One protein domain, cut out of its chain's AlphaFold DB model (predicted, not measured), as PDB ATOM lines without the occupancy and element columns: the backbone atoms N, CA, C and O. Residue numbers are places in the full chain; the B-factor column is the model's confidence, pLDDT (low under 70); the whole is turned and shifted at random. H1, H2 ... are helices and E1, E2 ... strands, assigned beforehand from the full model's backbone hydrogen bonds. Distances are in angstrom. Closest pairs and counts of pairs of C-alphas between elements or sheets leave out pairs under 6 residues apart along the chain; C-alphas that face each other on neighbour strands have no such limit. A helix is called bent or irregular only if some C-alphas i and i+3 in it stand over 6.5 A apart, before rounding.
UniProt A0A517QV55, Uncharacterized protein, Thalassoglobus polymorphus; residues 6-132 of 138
ATOM      1  N   ILE A   6      99.448  92.258  79.258       94.75
ATOM      2  CA  ILE A   6     100.297  93.417  79.528       94.75
ATOM      3  C   ILE A   6     101.768  93.003  79.619       94.75
ATOM      4  O   ILE A   6     102.596  93.626  78.959       94.75
ATOM      5  N   ASP A   7     102.096  91.923  80.331       95.56
ATOM      6  CA  ASP A   7     103.482  91.437  80.440       95.56
ATOM      7  C   ASP A   7     104.055  91.120  79.055       95.56
ATOM      8  O   ASP A   7     105.179  91.491  78.727       95.56
ATOM      9  N   GLN A   8     103.256  90.474  78.204       95.44
ATOM     10  CA  GLN A   8     103.659  90.165  76.835       95.44
ATOM     11  C   GLN A   8     103.841  91.439  75.997       95.44
ATOM     12  O   GLN A   8     104.791  91.517  75.220       95.44
ATOM     13  N   SER A   9     102.986  92.452  76.181       94.75
ATOM     14  CA  SER A   9     103.128  93.758  75.517       94.75
ATOM     15  C   SER A   9     104.403  94.493  75.948       94.75
ATOM     16  O   SER A   9     105.054  95.132  75.123       94.75
ATOM     17  N   LEU A  10     104.788  94.363  77.223       94.62
ATOM     18  CA  LEU A  10     106.013  94.929  77.783       94.62
ATOM     19  C   LEU A  10     107.240  94.211  77.227       94.62
ATOM     20  O   LEU A  10     108.132  94.872  76.711       94.62
ATOM     21  N   LEU A  11     107.253  92.874  77.222       93.50
ATOM     22  CA  LEU A  11     108.336  92.098  76.607       93.50
ATOM     23  C   LEU A  11     108.504  92.443  75.124       93.50
ATOM     24  O   LEU A  11     109.626  92.629  74.656       93.50
ATOM     25  N   LEU A  12     107.399  92.581  74.388       92.56
ATOM     26  CA  LEU A  12     107.436  92.984  72.987       92.56
ATOM     27  C   LEU A  12     107.958  94.414  72.807       92.56
ATOM     28  O   LEU A  12     108.758  94.681  71.913       92.56
ATOM     29  N   ALA A  13     107.529  95.347  73.653       90.88
ATOM     30  CA  ALA A  13     108.037  96.711  73.644       90.88
ATOM     31  C   ALA A  13     109.546  96.753  73.930       90.88
ATOM     32  O   ALA A  13     110.287  97.432  73.215       90.88
ATOM     33  N   THR A  14     110.012  95.977  74.909       90.69
ATOM     34  CA  THR A  14     111.430  95.836  75.235       90.69
ATOM     35  C   THR A  14     112.211  95.168  74.109       90.69
ATOM     36  O   THR A  14     113.314  95.608  73.831       90.69
ATOM     37  N   TYR A  15     111.664  94.193  73.380       88.81
ATOM     38  CA  TYR A  15     112.330  93.647  72.185       88.81
ATOM     39  C   TYR A  15     112.694  94.738  71.173       88.81
ATOM     40  O   TYR A  15     113.762  94.720  70.569       88.81
ATOM     41  N   TYR A  16     111.805  95.712  71.003       84.75
ATOM     42  CA  TYR A  16     111.985  96.760  70.014       84.75
ATOM     43  C   TYR A  16     112.762  97.993  70.496       84.75
ATOM     44  O   TYR A  16     113.096  98.839  69.658       84.75
ATOM     45  N   ARG A  17     112.975  98.149  71.810       82.94
ATOM     46  CA  ARG A  17     113.552  99.362  72.433       82.94
ATOM     47  C   ARG A  17     114.629  99.106  73.471       82.94
ATOM     48  O   ARG A  17     115.463  99.978  73.690       82.94
ATOM     49  N   GLY A  18     114.593  97.954  74.118       66.44
ATOM     50  CA  GLY A  18     115.637  97.487  75.003       66.44
ATOM     51  C   GLY A  18     116.875  97.245  74.168       66.44
ATOM     52  O   GLY A  18     116.954  96.234  73.479       66.44
ATOM     53  N   ASN A  19     117.758  98.243  74.167       64.19
ATOM     54  CA  ASN A  19     119.007  98.285  73.419       64.19
ATOM     55  C   ASN A  19     119.738  96.937  73.403       64.19
ATOM     56  O   ASN A  19     119.614  96.127  74.322       64.19
ATOM     57  N   ASP A  20     120.533  96.762  72.348       66.19
ATOM     58  CA  ASP A  20     121.327  95.572  72.057       66.19
ATOM     59  C   ASP A  20     121.943  94.938  73.320       66.19
ATOM     60  O   ASP A  20     122.559  95.606  74.159       66.19
ATOM     61  N   LEU A  21     121.791  93.617  73.419       63.09
ATOM     62  CA  LEU A  21     122.393  92.770  74.446       63.09
ATOM     63  C   LEU A  21     123.909  92.975  74.578       63.09
ATOM     64  O   LEU A  21     124.460  92.706  75.643       63.09
ATOM     65  N   GLN A  22     124.574  93.433  73.514       62.91
ATOM     66  CA  GLN A  22     126.020  93.659  73.484       62.91
ATOM     67  C   GLN A  22     126.462  95.070  73.893       62.91
ATOM     68  O   GLN A  22     127.661  95.333  73.939       62.91
ATOM     69  N   GLN A  23     125.543  95.997  74.182       63.09
ATOM     70  CA  GLN A  23     125.938  97.324  74.658       63.09
ATOM     71  C   GLN A  23     126.319  97.288  76.142       63.09
ATOM     72  O   GLN A  23     125.522  96.888  76.992       63.09
ATOM     73  N   ASP A  24     127.525  97.775  76.439       59.06
ATOM     74  CA  ASP A  24     128.039  97.934  77.807       59.06
ATOM     75  C   ASP A  24     127.379  99.110  78.553       59.06
ATOM     76  O   ASP A  24     127.352  99.143  79.783       59.06
ATOM     77  N   ASN A  25     126.806 100.071  77.818       63.72
ATOM     78  CA  ASN A  25     126.173 101.261  78.382       63.72
ATOM     79  C   ASN A  25     124.648 101.145  78.384       63.72
ATOM     80  O   ASN A  25     124.003 101.077  77.334       63.72
ATOM     81  N   TRP A  26     124.062 101.221  79.575       69.12
ATOM     82  CA  TRP A  26     122.618 101.251  79.762       69.12
ATOM     83  C   TRP A  26     122.107 102.666  79.502       69.12
ATOM     84  O   TRP A  26     122.326 103.582  80.290       69.12
ATOM     85  N   THR A  27     121.444 102.851  78.363       70.81
ATOM     86  CA  THR A  27     120.709 104.088  78.081       70.81
ATOM     87  C   THR A  27     119.273 103.906  78.540       70.81
ATOM     88  O   THR A  27     118.666 102.871  78.264       70.81
ATOM     89  N   SER A  28     118.731 104.908  79.227       77.31
ATOM     90  CA  SER A  28     117.322 104.911  79.602       77.31
ATOM     91  C   SER A  28     116.423 104.772  78.372       77.31
ATOM     92  O   SER A  28     116.611 105.452  77.360       77.31
ATOM     93  N   CYS A  29     115.478 103.842  78.455       83.31
ATOM     94  CA  CYS A  29     114.545 103.511  77.378       83.31
ATOM     95  C   CYS A  29     113.159 103.122  77.902       83.31
ATOM     96  O   CYS A  29     112.272 102.763  77.122       83.31
ATOM     97  N   CYS A  30     112.975 103.127  79.224       86.31
ATOM     98  CA  CYS A  30     111.780 102.603  79.861       86.31
ATOM     99  C   CYS A  30     110.538 103.427  79.514       86.31
ATOM    100  O   CYS A  30     109.461 102.873  79.313       86.31
ATOM    101  N   ASP A  31     110.687 104.734  79.359       84.12
ATOM    102  CA  ASP A  31     109.649 105.614  78.839       84.12
ATOM    103  C   ASP A  31     109.130 105.178  77.454       84.12
ATOM    104  O   ASP A  31     107.922 105.129  77.210       84.12
ATOM    105  N   GLN A  32     110.037 104.801  76.554       84.31
ATOM    106  CA  GLN A  32     109.715 104.320  75.214       84.31
ATOM    107  C   GLN A  32     109.093 102.926  75.271       84.31
ATOM    108  O   GLN A  32     108.132 102.654  74.551       84.31
ATOM    109  N   VAL A  33     109.601 102.052  76.142       89.94
ATOM    110  CA  VAL A  33     109.023 100.721  76.382       89.94
ATOM    111  C   VAL A  33     107.588 100.848  76.891       89.94
ATOM    112  O   VAL A  33     106.687 100.214  76.343       89.94
ATOM    113  N   VAL A  34     107.338 101.720  77.870       89.94
ATOM    114  CA  VAL A  34     105.995 101.971  78.404       89.94
ATOM    115  C   VAL A  34     105.064 102.468  77.299       89.94
ATOM    116  O   VAL A  34     103.994 101.892  77.111       89.94
ATOM    117  N   GLN A  35     105.480 103.454  76.499       87.12
ATOM    118  CA  GLN A  35     104.666 103.951  75.383       87.12
ATOM    119  C   GLN A  35     104.332 102.879  74.347       87.12
ATOM    120  O   GLN A  35     103.183 102.771  73.919       87.12
ATOM    121  N   LEU A  36     105.313 102.066  73.953       88.62
ATOM    122  CA  LEU A  36     105.070 100.981  73.006       88.62
ATOM    123  C   LEU A  36     104.154  99.914  73.572       88.62
ATOM    124  O   LEU A  36     103.312  99.389  72.849       88.62
ATOM    125  N   SER A  37     104.297  99.603  74.856       92.62
ATOM    126  CA  SER A  37     103.436  98.617  75.489       92.62
ATOM    127  C   SER A  37     101.979  99.080  75.497       92.62
ATOM    128  O   SER A  37     101.112  98.251  75.255       92.62
ATOM    129  N   LEU A  38     101.711 100.384  75.675       91.44
ATOM    130  CA  LEU A  38     100.364 100.961  75.578       91.44
ATOM    131  C   LEU A  38      99.778 100.802  74.168       91.44
ATOM    132  O   LEU A  38      98.611 100.452  74.021       91.44
ATOM    133  N   PHE A  39     100.584 100.997  73.122       90.88
ATOM    134  CA  PHE A  39     100.157 100.706  71.750       90.88
ATOM    135  C   PHE A  39      99.834  99.216  71.561       90.88
ATOM    136  O   PHE A  39      98.770  98.867  71.053       90.88
ATOM    137  N   TYR A  40     100.722  98.323  72.004       91.88
ATOM    138  CA  TYR A  40     100.522  96.882  71.858       91.88
ATOM    139  C   TYR A  40      99.323  96.369  72.667       91.88
ATOM    140  O   TYR A  40      98.651  95.442  72.222       91.88
ATOM    141  N   SER A  41      98.997  96.985  73.804       92.44
ATOM    142  CA  SER A  41      97.784  96.653  74.553       92.44
ATOM    143  C   SER A  41      96.504  97.295  74.006       92.44
ATOM    144  O   SER A  41      95.424  96.945  74.472       92.44
ATOM    145  N   GLY A  42      96.602  98.179  73.008       89.69
ATOM    146  CA  GLY A  42      95.459  98.887  72.421       89.69
ATOM    147  C   GLY A  42      95.012 100.130  73.197       89.69
ATOM    148  O   GLY A  42      93.970 100.691  72.876       89.69
ATOM    149  N   ASP A  43      95.792 100.574  74.187       90.06
ATOM    150  CA  ASP A  43      95.541 101.807  74.949       90.06
ATOM    151  C   ASP A  43      95.919 103.069  74.151       90.06
ATOM    152  O   ASP A  43      95.483 104.169  74.484       90.06
ATOM    153  N   LEU A  44      96.735 102.919  73.102       87.19
ATOM    154  CA  LEU A  44      97.051 103.972  72.136       87.19
ATOM    155  C   LEU A  44      96.776 103.498  70.713       87.19
ATOM    156  O   LEU A  44      97.127 102.380  70.327       87.19
ATOM    157  N   THR A  45      96.237 104.395  69.896       87.62
ATOM    158  CA  THR A  45      96.188 104.214  68.444       87.62
ATOM    159  C   THR A  45      97.589 104.303  67.829       87.62
ATOM    160  O   THR A  45      98.532 104.846  68.416       87.62
ATOM    161  N   ALA A  46      97.742 103.799  66.600       83.75
ATOM    162  CA  ALA A  46      98.996 103.926  65.858       83.75
ATOM    163  C   ALA A  46      99.385 105.401  65.622       83.75
ATOM    164  O   ALA A  46     100.566 105.741  65.705       83.75
ATOM    165  N   GLU A  47      98.402 106.275  65.384       84.19
ATOM    166  CA  GLU A  47      98.588 107.715  65.160       84.19
ATOM    167  C   GLU A  47      99.063 108.434  66.430       84.19
ATOM    168  O   GLU A  47     100.026 109.203  66.388       84.19
ATOM    169  N   GLU A  48      98.456 108.140  67.583       83.44
ATOM    170  CA  GLU A  48      98.895 108.689  68.872       83.44
ATOM    171  C   GLU A  48     100.295 108.204  69.235       83.44
ATOM    172  O   GLU A  48     101.142 109.002  69.646       83.44
ATOM    173  N   CYS A  49     100.561 106.909  69.039       81.44
ATOM    174  CA  CYS A  49     101.891 106.345  69.223       81.44
ATOM    175  C   CYS A  49     102.906 107.061  68.314       81.44
ATOM    176  O   CYS A  49     103.971 107.473  68.774       81.44
ATOM    177  N   GLN A  50     102.573 107.286  67.038       78.62
ATOM    178  CA  GLN A  50     103.444 107.981  66.086       78.62
ATOM    179  C   GLN A  50     103.734 109.417  66.500       78.62
ATOM    180  O   GLN A  50     104.889 109.843  66.448       78.62
ATOM    181  N   SER A  51     102.698 110.155  66.895       79.06
ATOM    182  CA  SER A  51     102.812 111.551  67.308       79.06
ATOM    183  C   SER A  51     103.792 111.698  68.475       79.06
ATOM    184  O   SER A  51     104.751 112.469  68.382       79.06
ATOM    185  N   ARG A  52     103.639 110.869  69.518       79.00
ATOM    186  CA  ARG A  52     104.505 110.902  70.709       79.00
ATOM    187  C   ARG A  52     105.966 110.575  70.381       79.00
ATOM    188  O   ARG A  52     106.871 111.290  70.803       79.00
ATOM    189  N   PHE A  53     106.213 109.552  69.558       74.56
ATOM    190  CA  PHE A  53     107.578 109.181  69.165       74.56
ATOM    191  C   PHE A  53     108.241 110.171  68.200       74.56
ATOM    192  O   PHE A  53     109.463 110.329  68.233       74.56
ATOM    193  N   SER A  54     107.472 110.838  67.336       69.12
ATOM    194  CA  SER A  54     108.016 111.774  66.338       69.12
ATOM    195  C   SER A  54     108.528 113.066  66.967       69.12
ATOM    196  O   SER A  54     109.475 113.659  66.460       69.12
ATOM    197  N   GLN A  55     107.944 113.479  68.091       65.88
ATOM    198  CA  GLN A  55     108.378 114.668  68.823       65.88
ATOM    199  C   GLN A  55     109.675 114.434  69.610       65.88
ATOM    200  O   GLN A  55     110.224 115.388  70.156       65.88
ATOM    201  N   GLY A  56     110.153 113.183  69.703       57.31
ATOM    202  CA  GLY A  56     111.272 112.804  70.574       57.31
ATOM    203  C   GLY A  56     111.020 113.144  72.045       57.31
ATOM    204  O   GLY A  56     111.949 113.135  72.846       57.31
ATOM    205  N   ASN A  57     109.775 113.490  72.378       55.38
ATOM    206  CA  ASN A  57     109.412 114.139  73.613       55.38
ATOM    207  C   ASN A  57     108.394 113.268  74.332       55.38
ATOM    208  O   ASN A  57     107.313 112.962  73.832       55.38
ATOM    209  N   VAL A  58     108.764 112.900  75.546       58.91
ATOM    210  CA  VAL A  58     107.912 112.258  76.541       58.91
ATOM    211  C   VAL A  58     106.917 113.235  77.171       58.91
ATOM    212  O   VAL A  58     106.251 112.885  78.133       58.91
ATOM    213  N   SER A  59     106.754 114.439  76.617       54.12
ATOM    214  CA  SER A  59     105.810 115.462  77.082       54.12
ATOM    215  C   SER A  59     104.373 114.953  77.248       54.12
ATOM    216  O   SER A  59     103.665 115.437  78.118       54.12
ATOM    217  N   GLY A  60     103.948 113.938  76.485       60.22
ATOM    218  CA  GLY A  60     102.643 113.278  76.655       60.22
ATOM    219  C   GLY A  60     102.570 112.222  77.771       60.22
ATOM    220  O   GLY A  60     101.525 111.586  77.936       60.22
ATOM    221  N   LEU A  61     103.669 111.972  78.491       64.12
ATOM    222  CA  LEU A  61     103.703 111.099  79.667       64.12
ATOM    223  C   LEU A  61     103.341 111.822  80.949       64.12
ATOM    224  O   LEU A  61     102.920 111.149  81.886       64.12
ATOM    225  N   TYR A  62     103.486 113.143  80.985       66.38
ATOM    226  CA  TYR A  62     103.330 113.938  82.190       66.38
ATOM    227  C   TYR A  62     102.145 114.895  82.065       66.38
ATOM    228  O   TYR A  62     101.847 115.406  80.989       66.38
ATOM    229  N   GLN A  63     101.451 115.115  83.173       73.31
ATOM    230  CA  GLN A  63     100.457 116.167  83.332       73.31
ATOM    231  C   GLN A  63     101.148 117.514  83.577       73.31
ATOM    232  O   GLN A  63     102.333 117.569  83.927       73.31
ATOM    233  N   ASP A  64     100.382 118.601  83.450       63.62
ATOM    234  CA  ASP A  64     100.805 119.941  83.858       63.62
ATOM    235  C   ASP A  64     101.111 119.931  85.366       63.62
ATOM    236  O   ASP A  64     100.218 119.973  86.209       63.62
ATOM    237  N   GLY A  65     102.393 119.781  85.705       60.28
ATOM    238  CA  GLY A  65     102.857 119.527  87.072       60.28
ATOM    239  C   GLY A  65     104.018 118.535  87.171       60.28
ATOM    240  O   GLY A  65     104.629 118.442  88.229       60.28
ATOM    241  N   GLY A  66     104.356 117.829  86.084       66.56
ATOM    242  CA  GLY A  66     105.471 116.872  86.067       66.56
ATOM    243  C   GLY A  66     105.127 115.501  86.655       66.56
ATOM    244  O   GLY A  66     106.014 114.679  86.842       66.56
ATOM    245  N   GLU A  67     103.844 115.239  86.917       72.81
ATOM    246  CA  GLU A  67     103.332 113.939  87.357       72.81
ATOM    247  C   GLU A  67     102.995 113.052  86.161       72.81
ATOM    248  O   GLU A  67     102.429 113.532  85.182       72.81
ATOM    249  N   LEU A  68     103.270 111.751  86.240       76.38
ATOM    250  CA  LEU A  68     102.897 110.826  85.168       76.38
ATOM    251  C   LEU A  68     101.371 110.743  85.009       76.38
ATOM    252  O   LEU A  68     100.624 110.607  85.978       76.38
ATOM    253  N   VAL A  69     100.901 110.710  83.762       83.00
ATOM    254  CA  VAL A  69      99.513 110.357  83.445       83.00
ATOM    255  C   VAL A  69      99.223 108.969  84.021       83.00
ATOM    256  O   VAL A  69     100.022 108.047  83.860       83.00
ATOM    257  N   SER A  70      98.061 108.782  84.654       84.12
ATOM    258  CA  SER A  70      97.744 107.571  85.428       84.12
ATOM    259  C   SER A  70      97.955 106.258  84.660       84.12
ATOM    260  O   SER A  70      98.472 105.301  85.227       84.12
ATOM    261  N   GLN A  71      97.633 106.221  83.362       85.25
ATOM    262  CA  GLN A  71      97.866 105.042  82.512       85.25
ATOM    263  C   GLN A  71      99.357 104.707  82.338       85.25
ATOM    264  O   GLN A  71      99.739 103.541  82.321       85.25
ATOM    265  N   VAL A  72     100.205 105.734  82.240       85.81
ATOM    266  CA  VAL A  72     101.658 105.599  82.095       85.81
ATOM    267  C   VAL A  72     102.255 105.143  83.415       85.81
ATOM    268  O   VAL A  72     103.052 104.212  83.424       85.81
ATOM    269  N   LYS A  73     101.817 105.748  84.526       87.75
ATOM    270  CA  LYS A  73     102.223 105.344  85.872       87.75
ATOM    271  C   LYS A  73     101.908 103.872  86.132       87.75
ATOM    272  O   LYS A  73     102.812 103.115  86.460       87.75
ATOM    273  N   MET A  74     100.665 103.456  85.887       89.31
ATOM    274  CA  MET A  74     100.247 102.059  86.031       89.31
ATOM    275  C   MET A  74     101.103 101.125  85.166       89.31
ATOM    276  O   MET A  74     101.543 100.077  85.627       89.31
ATOM    277  N   ARG A  75     101.369 101.504  83.910       91.69
ATOM    278  CA  ARG A  75     102.166 100.672  83.005       91.69
ATOM    279  C   ARG A  75     103.632 100.589  83.418       91.69
ATOM    280  O   ARG A  75     104.258  99.546  83.243       91.69
ATOM    281  N   TYR A  76     104.174 101.663  83.975       90.75
ATOM    282  CA  TYR A  76     105.514 101.667  84.536       90.75
ATOM    283  C   TYR A  76     105.606 100.782  85.782       90.75
ATOM    284  O   TYR A  76     106.499  99.946  85.861       90.75
ATOM    285  N   GLU A  77     104.648 100.878  86.704       90.81
ATOM    286  CA  GLU A  77     104.570  99.999  87.880       90.81
ATOM    287  C   GLU A  77     104.499  98.517  87.473       90.81
ATOM    288  O   GLU A  77     105.217  97.692  88.035       90.81
ATOM    289  N   GLN A  78     103.730  98.194  86.427       92.88
ATOM    290  CA  GLN A  78     103.676  96.846  85.845       92.88
ATOM    291  C   GLN A  78     105.020  96.404  85.257       92.88
ATOM    292  O   GLN A  78     105.424  95.259  85.432       92.88
ATOM    293  N   LEU A  79     105.754  97.295  84.588       92.69
ATOM    294  CA  LEU A  79     107.097  96.986  84.095       92.69
ATOM    295  C   LEU A  79     108.074  96.697  85.242       92.69
ATOM    296  O   LEU A  79     108.822  95.723  85.166       92.69
ATOM    297  N   ILE A  80     108.036  97.487  86.318       91.75
ATOM    298  CA  ILE A  80     108.835  97.235  87.527       91.75
ATOM    299  C   ILE A  80     108.464  95.889  88.158       91.75
ATOM    300  O   ILE A  80     109.343  95.131  88.570       91.75
ATOM    301  N   GLU A  81     107.178  95.549  88.204       91.56
ATOM    302  CA  GLU A  81     106.719  94.247  88.683       91.56
ATOM    303  C   GLU A  81     107.256  93.100  87.812       91.56
ATOM    304  O   GLU A  81     107.817  92.141  88.343       91.56
ATOM    305  N   VAL A  82     107.181  93.215  86.481       92.00
ATOM    306  CA  VAL A  82     107.728  92.209  85.555       92.00
ATOM    307  C   VAL A  82     109.245  92.070  85.721       92.00
ATOM    308  O   VAL A  82     109.741  90.944  85.750       92.00
ATOM    309  N   LEU A  83     109.978  93.173  85.891       90.75
ATOM    310  CA  LEU A  83     111.421  93.168  86.174       90.75
ATOM    311  C   LEU A  83     111.756  92.421  87.473       90.75
ATOM    312  O   LEU A  83     112.724  91.662  87.520       90.75
ATOM    313  N   ARG A  84     110.941  92.596  88.519       89.56
ATOM    314  CA  ARG A  84     111.134  91.944  89.825       89.56
ATOM    315  C   ARG A  84     110.747  90.463  89.814       89.56
ATOM    316  O   ARG A  84     111.463  89.643  90.384       89.56
ATOM    317  N   ILE A  85     109.622  90.107  89.191       91.94
ATOM    318  CA  ILE A  85     109.086  88.734  89.191       91.94
ATOM    319  C   ILE A  85     109.773  87.867  88.128       91.94
ATOM    320  O   ILE A  85     110.019  86.677  88.348       91.94
ATOM    321  N   TYR A  86     110.115  88.454  86.981       93.00
ATOM    322  CA  TYR A  86     110.678  87.759  85.825       93.00
ATOM    323  C   TYR A  86     112.027  88.351  85.371       93.00
ATOM    324  O   TYR A  86     112.209  88.603  84.174       93.00
ATOM    325  N   PRO A  87     113.034  88.475  86.265       92.31
ATOM    326  CA  PRO A  87     114.344  89.046  85.918       92.31
ATOM    327  C   PRO A  87     115.099  88.215  84.869       92.31
ATOM    328  O   PRO A  87     116.036  88.669  84.226       92.31
ATOM    329  N   HIS A  88     114.691  86.957  84.688       92.56
ATOM    330  CA  HIS A  88     115.224  86.059  83.675       92.56
ATOM    331  C   HIS A  88     114.598  86.263  82.292       92.56
ATOM    332  O   HIS A  88     114.984  85.536  81.391       92.56
ATOM    333  N   LEU A  89     113.608  87.146  82.127       93.06
ATOM    334  CA  LEU A  89     113.017  87.498  80.832       93.06
ATOM    335  C   LEU A  89     113.432  88.906  80.430       93.06
ATOM    336  O   LEU A  89     113.905  89.109  79.312       93.06
ATOM    337  N   ILE A  90     113.330  89.842  81.364       91.62
ATOM    338  CA  ILE A  90     113.729  91.230  81.193       91.62
ATOM    339  C   ILE A  90     114.677  91.607  82.325       91.62
ATOM    340  O   ILE A  90     114.386  91.362  83.491       91.62
ATOM    341  N   GLU A  91     115.816  92.185  81.968       89.25
ATOM    342  CA  GLU A  91     116.748  92.754  82.933       89.25
ATOM    343  C   GLU A  91     116.630  94.275  82.934       89.25
ATOM    344  O   GLU A  91     116.332  94.903  81.913       89.25
ATOM    345  N   GLY A  92     116.840  94.868  84.103       87.25
ATOM    346  CA  GLY A  92     116.750  96.302  84.312       87.25
ATOM    347  C   GLY A  92     118.060  96.872  84.841       87.25
ATOM    348  O   GLY A  92     118.773  96.212  85.591       87.25
ATOM    349  N   GLY A  93     118.325  98.129  84.491       82.38
ATOM    350  CA  GLY A  93     119.357  98.968  85.085       82.38
ATOM    351  C   GLY A  93     118.708 100.160  85.788       82.38
ATOM    352  O   GLY A  93     117.937 100.895  85.168       82.38
ATOM    353  N   GLY A  94     119.009 100.329  87.075       77.88
ATOM    354  CA  GLY A  94     118.444 101.369  87.936       77.88
ATOM    355  C   GLY A  94     118.203 100.871  89.364       77.88
ATOM    356  O   GLY A  94     118.515  99.726  89.689       77.88
ATOM    357  N   ASP A  95     117.650 101.741  90.209       73.56
ATOM    358  CA  ASP A  95     117.098 101.351  91.511       73.56
ATOM    359  C   ASP A  95     115.662 100.864  91.303       73.56
ATOM    360  O   ASP A  95     114.820 101.604  90.793       73.56
ATOM    361  N   PHE A  96     115.390  99.611  91.670       74.50
ATOM    362  CA  PHE A  96     114.055  99.027  91.574       74.50
ATOM    363  C   PHE A  96     113.314  99.001  92.892       74.50
ATOM    364  O   PHE A  96     112.120  98.741  92.847       74.50
ATOM    365  N   ASP A  97     113.953  99.241  94.035       70.25
ATOM    366  CA  ASP A  97     113.307  99.243  95.352       70.25
ATOM    367  C   ASP A  97     112.594 100.575  95.599       70.25
ATOM    368  O   ASP A  97     111.470 100.593  96.105       70.25
ATOM    369  N   SER A  98     113.204 101.671  95.141       66.12
ATOM    370  CA  SER A  98     112.600 103.003  95.040       66.12
ATOM    371  C   SER A  98     112.679 103.483  93.588       66.12
ATOM    372  O   SER A  98     113.564 104.274  93.261       66.12
ATOM    373  N   PRO A  99     111.798 102.984  92.695       61.78
ATOM    374  CA  PRO A  99     111.922 103.235  91.268       61.78
ATOM    375  C   PRO A  99     111.937 104.732  90.982       61.78
ATOM    376  O   PRO A  99     111.002 105.461  91.319       61.78
ATOM    377  N   ALA A 100     113.027 105.170  90.353       64.62
ATOM    378  CA  ALA A 100     113.166 106.523  89.849       64.62
ATOM    379  C   ALA A 100     112.115 106.799  88.761       64.62
ATOM    380  O   ALA A 100     111.394 105.903  88.309       64.62
ATOM    381  N   ASP A 101     112.034 108.050  88.320       73.56
ATOM    382  CA  ASP A 101     111.234 108.411  87.153       73.56
ATOM    383  C   ASP A 101     111.587 107.496  85.945       73.56
ATOM    384  O   ASP A 101     112.766 107.154  85.784       73.56
ATOM    385  N   PRO A 102     110.616 107.076  85.097       75.25
ATOM    386  CA  PRO A 102     110.868 106.185  83.957       75.25
ATOM    387  C   PRO A 102     112.023 106.629  83.053       75.25
ATOM    388  O   PRO A 102     112.675 105.791  82.436       75.25
ATOM    389  N   THR A 103     112.304 107.932  82.989       74.56
ATOM    390  CA  THR A 103     113.423 108.506  82.229       74.56
ATOM    391  C   THR A 103     114.804 108.159  82.786       74.56
ATOM    392  O   THR A 103     115.785 108.339  82.068       74.56
ATOM    393  N   PHE A 104     114.913 107.582  83.984       77.31
ATOM    394  CA  PHE A 104     116.169 107.069  84.551       77.31
ATOM    395  C   PHE A 104     116.244 105.543  84.590       77.31
ATOM    396  O   PHE A 104     117.264 104.992  85.004       77.31
ATOM    397  N   THR A 105     115.197 104.860  84.135       83.88
ATOM    398  CA  THR A 105     115.141 103.403  84.140       83.88
ATOM    399  C   THR A 105     115.503 102.864  82.766       83.88
ATOM    400  O   THR A 105     114.937 103.235  81.734       83.88
ATOM    401  N   ALA A 106     116.456 101.943  82.740       86.44
ATOM    402  CA  ALA A 106     116.811 101.207  81.542       86.44
ATOM    403  C   ALA A 106     116.332  99.761  81.683       86.44
ATOM    404  O   ALA A 106     116.357  99.186  82.770       86.44
ATOM    405  N   CYS A 107     115.889  99.156  80.587       88.56
ATOM    406  CA  CYS A 107     115.561  97.736  80.565       88.56
ATOM    407  C   CYS A 107     115.855  97.135  79.194       88.56
ATOM    408  O   CYS A 107     115.749  97.810  78.169       88.56
ATOM    409  N   ARG A 108     116.220  95.855  79.167       89.56
ATOM    410  CA  ARG A 108     116.393  95.096  77.929       89.56
ATOM    411  C   ARG A 108     115.988  93.647  78.118       89.56
ATOM    412  O   ARG A 108     115.931  93.137  79.237       89.56
ATOM    413  N   LEU A 109     115.661  92.984  77.014       90.62
ATOM    414  CA  LEU A 109     115.366  91.563  77.070       90.62
ATOM    415  C   LEU A 109     116.636  90.794  77.366       90.62
ATOM    416  O   LEU A 109     117.689  91.098  76.826       90.62
ATOM    417  N   THR A 110     116.497  89.755  78.167       91.19
ATOM    418  CA  THR A 110     117.516  88.718  78.306       91.19
ATOM    419  C   THR A 110     117.451  87.750  77.117       91.19
ATOM    420  O   THR A 110     116.482  87.742  76.352       91.19
ATOM    421  N   ALA A 111     118.423  86.838  77.016       90.75
ATOM    422  CA  ALA A 111     118.389  85.750  76.035       90.75
ATOM    423  C   ALA A 111     117.092  84.915  76.103       90.75
ATOM    424  O   ALA A 111     116.477  84.649  75.075       90.75
ATOM    425  N   LYS A 112     116.616  84.575  77.308       91.81
ATOM    426  CA  LYS A 112     115.353  83.833  77.486       91.81
ATOM    427  C   LYS A 112     114.125  84.674  77.136       91.81
ATOM    428  O   LYS A 112     113.138  84.141  76.645       91.81
ATOM    429  N   GLY A 113     114.174  85.985  77.377       91.56
ATOM    430  CA  GLY A 113     113.128  86.906  76.933       91.56
ATOM    431  C   GLY A 113     112.975  86.902  75.413       91.56
ATOM    432  O   GLY A 113     111.853  86.840  74.912       91.56
ATOM    433  N   LEU A 114     114.097  86.889  74.683       90.88
ATOM    434  CA  LEU A 114     114.109  86.824  73.218       90.88
ATOM    435  C   LEU A 114     113.470  85.544  72.668       90.88
ATOM    436  O   LEU A 114     112.778  85.607  71.653       90.88
ATOM    437  N   GLU A 115     113.637  84.406  73.345       92.88
ATOM    438  CA  GLU A 115     113.024  83.131  72.941       92.88
ATOM    439  C   GLU A 115     111.485  83.191  72.914       92.88
ATOM    440  O   GLU A 115     110.855  82.467  72.143       92.88
ATOM    441  N   LEU A 116     110.862  84.072  73.707       91.56
ATOM    442  CA  LEU A 116     109.402  84.217  73.772       91.56
ATOM    443  C   LEU A 116     108.824  85.130  72.681       91.56
ATOM    444  O   LEU A 116     107.626  85.067  72.389       91.56
ATOM    445  N   ILE A 117     109.651  85.980  72.071       91.81
ATOM    446  CA  ILE A 117     109.200  87.022  71.140       91.81
ATOM    447  C   ILE A 117     108.474  86.478  69.904       91.81
ATOM    448  O   ILE A 117     107.433  87.044  69.564       91.81
ATOM    449  N   PRO A 118     108.913  85.384  69.247       91.38
ATOM    450  CA  PRO A 118     108.219  84.862  68.069       91.38
ATOM    451  C   PRO A 118     106.753  84.484  68.323       91.38
ATOM    452  O   PRO A 118     105.903  84.720  67.466       91.38
ATOM    453  N   GLU A 119     106.438  83.922  69.493       91.88
ATOM    454  CA  GLU A 119     105.060  83.564  69.847       91.88
ATOM    455  C   GLU A 119     104.246  84.779  70.293       91.88
ATOM    456  O   GLU A 119     103.070  84.896  69.949       91.88
ATOM    457  N   ILE A 120     104.876  85.715  71.008       92.44
ATOM    458  CA  ILE A 120     104.249  86.975  71.411       92.44
ATOM    459  C   ILE A 120     103.842  87.781  70.170       92.44
ATOM    460  O   ILE A 120     102.683  88.176  70.064       92.44
ATOM    461  N   LEU A 121     104.731  87.939  69.185       91.44
ATOM    462  CA  LEU A 121     104.482  88.703  67.953       91.44
ATOM    463  C   LEU A 121     103.193  88.303  67.224       91.44
ATOM    464  O   LEU A 121     102.512  89.164  66.676       91.44
ATOM    465  N   LYS A 122     102.823  87.018  67.246       91.88
ATOM    466  CA  LYS A 122     101.608  86.506  66.587       91.88
ATOM    467  C   LYS A 122     100.309  87.038  67.203       91.88
ATOM    468  O   LYS A 122      99.256  86.921  66.583       91.88
ATOM    469  N   ARG A 123     100.365  87.564  68.430       91.56
ATOM    470  CA  ARG A 123      99.203  87.981  69.235       91.56
ATOM    471  C   ARG A 123      99.006  89.494  69.273       91.56
ATOM    472  O   ARG A 123      97.992  89.947  69.796       91.56
ATOM    473  N   PHE A 124      99.965  90.255  68.755       92.44
ATOM    474  CA  PHE A 124      99.981  91.712  68.809       92.44
ATOM    475  C   PHE A 124      99.816  92.317  67.412       92.44
ATOM    476  O   PHE A 124     100.115  91.655  66.414       92.44
ATOM    477  N   PRO A 125      99.328  93.569  67.312       85.50
ATOM    478  CA  PRO A 125      99.302  94.268  66.037       85.50
ATOM    479  C   PRO A 125     100.712  94.354  65.448       85.50
ATOM    480  O   PRO A 125     101.715  94.371  66.169       85.50
ATOM    481  N   GLN A 126     100.785  94.434  64.119       82.31
ATOM    482  CA  GLN A 126     102.061  94.653  63.452       82.31
ATOM    483  C   GLN A 126     102.709  95.935  63.966       82.31
ATOM    484  O   GLN A 126     102.038  96.941  64.210       82.31
ATOM    485  N   LYS A 127     104.035  95.888  64.093       75.56
ATOM    486  CA  LYS A 127     104.821  97.055  64.454       75.56
ATOM    487  C   LYS A 127     104.540  98.195  63.456       75.56
ATOM    488  O   LYS A 127     104.742  97.997  62.255       75.56
ATOM    489  N   PRO A 128     104.135  99.389  63.917       69.94
ATOM    490  CA  PRO A 128     103.896 100.498  63.010       69.94
ATOM    491  C   PRO A 128     105.203 101.019  62.398       69.94
ATOM    492  O   PRO A 128     106.293 100.911  62.968       69.94
ATOM    493  N   CYS A 129     105.095 101.577  61.195       69.38
ATOM    494  CA  CYS A 129     106.229 102.100  60.443       69.38
ATOM    495  C   CYS A 129     106.518 103.542  60.890       69.38
ATOM    496  O   CYS A 129     105.832 104.468  60.466       69.38
ATOM    497  N   PHE A 130     107.526 103.741  61.743       69.62
ATOM    498  CA  PHE A 130     107.894 105.070  62.243       69.62
ATOM    499  C   PHE A 130     109.216 105.559  61.625       69.62
ATOM    500  O   PHE A 130     110.153 104.764  61.520       69.62
ATOM    501  N   PRO A 131     109.346 106.856  61.275       57.72
ATOM    502  CA  PRO A 131     110.583 107.412  60.712       57.72
ATOM    503  C   PRO A 131     111.806 107.263  61.632       57.72
ATOM    504  O   PRO A 131     112.911 107.070  61.147       57.72
ATOM    505  N   ASN A 132     111.596 107.298  62.953       56.72
ATOM    506  CA  ASN A 132     112.656 107.363  63.965       56.72
ATOM    507  C   ASN A 132     112.721 106.110  64.857       56.72
ATOM    508  O   ASN A 132     113.063 106.199  66.041       56.72
TER     509      ASN A 132
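Overview. This is residues 6 to 132 of the 138 residues of an uncharacterized protein of Thalassoglobus polymorphus (UniProt A0A517QV55). Two crossed helices, H1 and H2, make the core; the longest helix, H5, crosses both, and a small two-stranded hairpin, E1 and E2, packs on H1. At one end of the long axis H6 packs across H1, and at the other H3 folds back along H2, with short H4 after it. The printed part has 127 residues, with six named helices and two named strands in the order H1 H2 H3 H4 H5 E1 E2 H6; the sheet E1 - E2 is antiparallel and the class is mostly helix. It is compact, with a radius of gyration of the C-alphas of 13.7 A and spans of 38 by 34 by 24 A.

Arrangement. E1, residues 90 to 93, and E2, residues 106 to 109, form an antiparallel hairpin at 156 degrees, with N 91 and O 108 2.9 A apart and N 93 and O 106 2.8 A apart, both within hydrogen-bond range. The closest C-alphas of E2 and H1, residues 6 to 17, are those of Arg 108 and Thr 14, 5.7 A apart. H1 touches H2, residues 30 to 41, at a steep tilt of 54 degrees, opposite ways, closest at the C-alphas of Ser 9 and Ser 37, 4.9 A. H5, residues 70 to 85, touches H1 with residues 78 to 82 alone, about perpendicular at 88 degrees, closest at Val 82 and Asp 7, whose C-alphas are 6.7 A apart. With residues 72 to 79 alone it touches H2, about perpendicular at 77 degrees, the closest C-alphas being those of Arg 75 and Val 34, 6.1 A. H6, residues 111 to 121, touches H1, only just about perpendicular at 71 degrees, closest at the C-alphas of Ile 120 and Gln 8, 6.3 A. H3, residues 46 to 54, forms a helical hairpin with H2, a shallow tilt of 12 degrees, opposite ways; the C-alphas of Cys 49 and Phe 39 are closest, 6.4 A apart. H3 and H4, residues 58 to 61, only just touch, and only at the corner, with 3 pairs of C-alphas within 8 A, closest at Arg 52 and Gly 60, 6.7 A. H5 and H6 are apart. Every O i to N i+4 pair is within hydrogen-bond range in H1, H2, H3 and H5; in H6 3 of 7 are, beside 6 of 8 O i to N i+3 pairs, and H4 is too short for an i+4 pair.

Along the chain. H5 is 22.3 A from first to last C-alpha, H6 16.4 A, H1 16.2 A and H2 16.1 A. H1 begins at C-alpha 6 (100.297, 93.417, 79.528), and H6 ends at C-alpha 121 (104.482, 88.703, 67.953). H6 is irregular, with C-alphas 115 and 118 7.1 A apart.

Size, cuts and confidence. The C-alphas of Gly 65 and Glu 115 are the two farthest apart, 40.3 A. The printed part has no cut; the links H1 to H2 and E1 to E2 are long, 12 residues each. Mean pLDDT of the printed part is 81.5, with residues 18 to 26, 54 to 62, 64 to 66, 98 to 100 and 128 to 132 under 70.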